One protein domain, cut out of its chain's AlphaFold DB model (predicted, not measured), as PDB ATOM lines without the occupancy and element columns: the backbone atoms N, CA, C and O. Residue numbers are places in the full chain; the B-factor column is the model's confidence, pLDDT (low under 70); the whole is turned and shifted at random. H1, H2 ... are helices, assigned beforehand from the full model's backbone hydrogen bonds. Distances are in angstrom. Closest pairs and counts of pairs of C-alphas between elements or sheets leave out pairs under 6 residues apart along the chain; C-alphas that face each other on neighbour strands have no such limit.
ATOM      1  N   SER A   4     -82.624 127.654  23.225       61.28
ATOM      2  CA  SER A   4     -81.325 126.968  23.326       61.28
ATOM      3  C   SER A   4     -81.206 125.990  24.504       61.28
ATOM      4  O   SER A   4     -80.244 125.231  24.540       61.28
ATOM      5  N   LYS A   5     -82.131 126.007  25.475       60.31
ATOM      6  CA  LYS A   5     -82.151 125.050  26.599       60.31
ATOM      7  C   LYS A   5     -83.089 123.858  26.378       60.31
ATOM      8  O   LYS A   5     -83.226 123.030  27.268       60.31
ATOM      9  N   ILE A   6     -83.768 123.804  25.232       71.44
ATOM     10  CA  ILE A   6     -84.694 122.715  24.891       71.44
ATOM     11  C   ILE A   6     -83.926 121.512  24.334       71.44
ATOM     12  O   ILE A   6     -84.352 120.378  24.524       71.44
ATOM     13  N   VAL A   7     -82.800 121.753  23.655       76.94
ATOM     14  CA  VAL A   7     -81.991 120.687  23.059       76.94
ATOM     15  C   VAL A   7     -80.937 120.235  24.074       76.94
ATOM     16  O   VAL A   7     -80.049 121.030  24.396       76.94
ATOM     17  N   PRO A   8     -81.024 118.996  24.590       74.56
ATOM     18  CA  PRO A   8     -80.037 118.469  25.519       74.56
ATOM     19  C   PRO A   8     -78.686 118.298  24.825       74.56
ATOM     20  O   PRO A   8     -78.589 117.984  23.636       74.56
ATOM     21  N   THR A   9     -77.621 118.499  25.586       86.12
ATOM     22  CA  THR A   9     -76.253 118.279  25.124       86.12
ATOM     23  C   THR A   9     -75.944 116.782  25.029       86.12
ATOM     24  O   THR A   9     -76.542 115.954  25.717       86.12
ATOM     25  N   VAL A  10     -74.972 116.406  24.192       87.56
ATOM     26  CA  VAL A  10     -74.575 114.994  23.997       87.56
ATOM     27  C   VAL A  10     -74.274 114.260  25.321       87.56
ATOM     28  O   VAL A  10     -74.748 113.133  25.482       87.56
ATOM     29  N   PRO A  11     -73.560 114.851  26.303       88.56
ATOM     30  CA  PRO A  11     -73.332 114.196  27.593       88.56
ATOM     31  C   PRO A  11     -74.605 113.982  28.424       88.56
ATOM     32  O   PRO A  11     -74.686 113.011  29.178       88.56
ATOM     33  N   GLU A  12     -75.596 114.870  28.307       87.88
ATOM     34  CA  GLU A  12     -76.887 114.736  28.996       87.88
ATOM     35  C   GLU A  12     -77.688 113.576  28.403       87.88
ATOM     36  O   GLU A  12     -78.124 112.695  29.143       87.88
ATOM     37  N   VAL A  13     -77.753 113.490  27.072       89.88
ATOM     38  CA  VAL A  13     -78.395 112.370  26.366       89.88
ATOM     39  C   VAL A  13     -77.712 111.040  26.697       89.88
ATOM     40  O   VAL A  13     -78.384 110.038  26.936       89.88
ATOM     41  N   ALA A  14     -76.377 111.011  26.760       92.50
ATOM     42  CA  ALA A  14     -75.634 109.799  27.105       92.50
ATOM     43  C   ALA A  14     -75.944 109.309  28.530       92.50
ATOM     44  O   ALA A  14     -76.128 108.111  28.748       92.50
ATOM     45  N   ARG A  15     -76.037 110.226  29.501       92.31
ATOM     46  CA  ARG A  15     -76.409 109.899  30.884       92.31
ATOM     47  C   ARG A  15     -77.809 109.305  30.955       92.31
ATOM     48  O   ARG A  15     -77.992 108.267  31.585       92.31
ATOM     49  N   GLU A  16     -78.780 109.952  30.320       92.00
ATOM     50  CA  GLU A  16     -80.158 109.460  30.297       92.00
ATOM     51  C   GLU A  16     -80.254 108.106  29.594       92.00
ATOM     52  O   GLU A  16     -80.882 107.188  30.117       92.00
ATOM     53  N   GLY A  17     -79.540 107.930  28.480       93.12
ATOM     54  CA  GLY A  17     -79.447 106.653  27.779       93.12
ATOM     55  C   GLY A  17     -78.932 105.527  28.678       93.12
ATOM     56  O   GLY A  17     -79.536 104.457  28.729       93.12
ATOM     57  N   LEU A  18     -77.868 105.770  29.452       95.56
ATOM     58  CA  LEU A  18     -77.345 104.789  30.411       95.56
ATOM     59  C   LEU A  18     -78.346 104.461  31.525       95.56
ATOM     60  O   LEU A  18     -78.457 103.299  31.916       95.56
ATOM     61  N   ILE A  19     -79.087 105.454  32.020       95.69
ATOM     62  CA  ILE A  19     -80.112 105.251  33.053       95.69
ATOM     63  C   ILE A  19     -81.252 104.382  32.512       95.69
ATOM     64  O   ILE A  19     -81.654 103.423  33.170       95.69
ATOM     65  N   VAL A  20     -81.740 104.669  31.301       96.44
ATOM     66  CA  VAL A  20     -82.806 103.882  30.664       96.44
ATOM     67  C   VAL A  20     -82.338 102.452  30.400       96.44
ATOM     68  O   VAL A  20     -83.039 101.505  30.758       96.44
ATOM     69  N   LEU A  21     -81.136 102.275  29.843       96.25
ATOM     70  CA  LEU A  21     -80.556 100.951  29.608       96.25
ATOM     71  C   LEU A  21     -80.406 100.164  30.915       96.25
ATOM     72  O   LEU A  21     -80.815  99.006  30.983       96.25
ATOM     73  N   GLY A  22     -79.887 100.797  31.969       96.94
ATOM     74  CA  GLY A  22     -79.778 100.186  33.293       96.94
ATOM     75  C   GLY A  22     -81.137  99.756  33.850       96.94
ATOM     76  O   GLY A  22     -81.281  98.627  34.318       96.94
ATOM     77  N   GLY A  23     -82.154 100.612  33.735       96.31
ATOM     78  CA  GLY A  23     -83.523 100.297  34.150       96.31
ATOM     79  C   GLY A  23     -84.104  99.090  33.411       96.31
ATOM     80  O   GLY A  23     -84.677  98.202  34.042       96.31
ATOM     81  N   ILE A  24     -83.899  99.006  32.092       95.62
ATOM     82  CA  ILE A  24     -84.354  97.872  31.275       95.62
ATOM     83  C   ILE A  24     -83.657  96.576  31.698       95.62
ATOM     84  O   ILE A  24     -84.317  95.547  31.844       95.62
ATOM     85  N   LEU A  25     -82.343  96.611  31.936       97.12
ATOM     86  CA  LEU A  25     -81.587  95.434  32.371       97.12
ATOM     87  C   LEU A  25     -82.060  94.925  33.738       97.12
ATOM     88  O   LEU A  25     -82.246  93.720  33.921       97.12
ATOM     89  N   ILE A  26     -82.312  95.834  34.683       96.38
ATOM     90  CA  ILE A  26     -82.854  95.483  35.999       96.38
ATOM     91  C   ILE A  26     -84.263  94.898  35.855       96.38
ATOM     92  O   ILE A  26     -84.552  93.851  36.436       96.38
ATOM     93  N   ALA A  27     -85.129  95.519  35.052       93.38
ATOM     94  CA  ALA A  27     -86.475  95.009  34.801       93.38
ATOM     95  C   ALA A  27     -86.436  93.598  34.189       93.38
ATOM     96  O   ALA A  27     -87.115  92.696  34.678       93.38
ATOM     97  N   ALA A  28     -85.587  93.371  33.182       93.56
ATOM     98  CA  ALA A  28     -85.398  92.060  32.568       93.56
ATOM     99  C   ALA A  28     -84.921  91.013  33.586       93.56
ATOM    100  O   ALA A  28     -85.451  89.900  33.628       93.56
ATOM    101  N   TYR A  29     -83.974  91.376  34.455       95.62
ATOM    102  CA  TYR A  29     -83.512  90.502  35.530       95.62
ATOM    103  C   TYR A  29     -84.647  90.130  36.494       95.62
ATOM    104  O   TYR A  29     -84.839  88.949  36.786       95.62
ATOM    105  N   VAL A  30     -85.446  91.099  36.944       94.75
ATOM    106  CA  VAL A  30     -86.590  90.846  37.836       94.75
ATOM    107  C   VAL A  30     -87.608  89.922  37.163       94.75
ATOM    108  O   VAL A  30     -88.002  88.909  37.743       94.75
ATOM    109  N   LEU A  31     -87.974  90.192  35.910       92.94
ATOM    110  CA  LEU A  31     -88.911  89.351  35.158       92.94
ATOM    111  C   LEU A  31     -88.378  87.927  34.931       92.94
ATOM    112  O   LEU A  31     -89.166  86.982  34.906       92.94
ATOM    113  N   SER A  32     -87.055  87.745  34.827       91.25
ATOM    114  CA  SER A  32     -86.437  86.414  34.731       91.25
ATOM    115  C   SER A  32     -86.627  85.570  35.998       91.25
ATOM    116  O   SER A  32     -86.680  84.344  35.920       91.25
ATOM    117  N   ARG A  33     -86.747  86.212  37.169       94.94
ATOM    118  CA  ARG A  33     -86.914  85.530  38.460       94.94
ATOM    119  C   ARG A  33     -88.372  85.327  38.852       94.94
ATOM    120  O   ARG A  33     -88.670  84.378  39.571       94.94
ATOM    121  N   PHE A  34     -89.274  86.175  38.363       95.00
ATOM    122  CA  PHE A  34     -90.694  86.133  38.704       95.00
ATOM    123  C   PHE A  34     -91.557  85.841  37.467       95.00
ATOM    124  O   PHE A  34     -92.139  86.761  36.885       95.00
ATOM    125  N   PRO A  35     -91.707  84.557  37.081       88.81
ATOM    126  CA  PRO A  35     -92.407  84.178  35.854       88.81
ATOM    127  C   PRO A  35     -93.869  84.638  35.834       88.81
ATOM    128  O   PRO A  35     -94.339  85.107  34.806       88.81
ATOM    129  N   LYS A  36     -94.568  84.632  36.978       91.00
ATOM    130  CA  LYS A  36     -95.954  85.131  37.057       91.00
ATOM    131  C   LYS A  36     -96.083  86.620  36.712       91.00
ATOM    132  O   LYS A  36     -97.069  87.016  36.102       91.00
ATOM    133  N   ILE A  37     -95.095  87.437  37.086       88.88
ATOM    134  CA  ILE A  37     -95.086  88.872  36.766       88.88
ATOM    135  C   ILE A  37     -94.797  89.057  35.278       88.88
ATOM    136  O   ILE A  37     -95.492  89.816  34.611       88.88
ATOM    137  N   ARG A  38     -93.825  88.316  34.735       88.69
ATOM    138  CA  ARG A  38     -93.533  88.301  33.296       88.69
ATOM    139  C   ARG A  38     -94.763  87.945  32.469       88.69
ATOM    140  O   ARG A  38     -95.056  88.637  31.500       88.69
ATOM    141  N   ASP A  39     -95.482  86.900  32.858       87.38
ATOM    142  CA  ASP A  39     -96.649  86.424  32.119       87.38
ATOM    143  C   ASP A  39     -97.813  87.432  32.204       87.38
ATOM    144  O   ASP A  39     -98.499  87.654  31.207       87.38
ATOM    145  N   TRP A  40     -97.982  88.111  33.347       87.88
ATOM    146  CA  TRP A  40     -98.923  89.227  33.489       87.88
ATOM    147  C   TRP A  40     -98.552  90.417  32.589       87.88
ATOM    148  O   TRP A  40     -99.401  90.878  31.830       87.88
ATOM    149  N   VAL A  41     -97.288  90.864  32.593       85.44
ATOM    150  CA  VAL A  41     -96.804  91.948  31.710       85.44
ATOM    151  C   VAL A  41     -96.998  91.579  30.236       85.44
ATOM    152  O   VAL A  41     -97.511  92.379  29.457       85.44
ATOM    153  N   ALA A  42     -96.662  90.347  29.850       82.94
ATOM    154  CA  ALA A  42     -96.849  89.852  28.488       82.94
ATOM    155  C   ALA A  42     -98.328  89.752  28.076       82.94
ATOM    156  O   ALA A  42     -98.630  89.763  26.886       82.94
ATOM    157  N   ALA A  43     -99.253  89.642  29.033       82.81
ATOM    158  CA  ALA A  43    -100.691  89.686  28.778       82.81
ATOM    159  C   ALA A  43    -101.232  91.116  28.613       82.81
ATOM    160  O   ALA A  43    -102.301  91.284  28.040       82.81
ATOM    161  N   GLN A  44    -100.512  92.135  29.098       80.25
ATOM    162  CA  GLN A  44    -100.840  93.549  28.864       80.25
ATOM    163  C   GLN A  44    -100.271  94.080  27.539       80.25
ATOM    164  O   GLN A  44    -100.611  95.178  27.105       80.25
ATOM    165  N   SER A  45     -99.395  93.312  26.892       69.75
ATOM    166  CA  SER A  45     -98.910  93.606  25.549       69.75
ATOM    167  C   SER A  45    -100.051  93.486  24.536       69.75
ATOM    168  O   SER A  45    -100.807  92.518  24.581       69.75
TER     169      SER A  45
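This is residues 4 to 45 of the 57 residues of an uncharacterized protein of Janthinobacterium sp. 67 (UniProt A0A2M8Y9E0). A short lead with no named element, residues 4 to 9, runs into one long, unbent helix, H1, and at the far end of H1 a short second helix, H2, turns off at a corner and heads partly back, like the short arm of a hook. H1 makes most of the length, and no third part packs along it. The printed part has 42 residues with two named helices, H1 then H2, and no named strand; the class is all helix. It is extended, with a radius of gyration of the C-alphas of 15.3 A, and its C-alphas span 46 by 18 by 8 A, a rod in outline.

Residues 4 to 26 stand free, of which 10 to 26 belong to H1, residues 10 to 33. A tight link of one residue, Phe 34, joins H1 to H2, residues 35 to 44. The two helices only just touch, with 3 pairs of C-alphas within 8 A, and they touch only at the corner by their link. H1 touches H2 with residues 31 to 32 alone, and the closest C-alphas of the two helices are those of Leu 31 and Arg 38, 5.1 A apart. Their lines stand at a steep tilt of 61 degrees, and they run opposite ways. The centres are 19.8 A apart. In H1 and H2 every O i to N i+4 pair is within hydrogen-bond range.

H1 begins with C-alpha 10 at (-74.575, 114.994, 23.997) and ends with C-alpha 33 at (-86.914, 85.530, 38.460), 35.1 A from first to last C-alpha. H2 measures 14.4 A and ends with C-alpha 44 at (-100.840, 93.549, 28.864).

The two C-alphas farthest apart, those of Ser 4 and Lys 36, are 46.4 A apart. The printed part has no cut. Its mean pLDDT is 88.2, and residues 4, 5 and 45 are under 70.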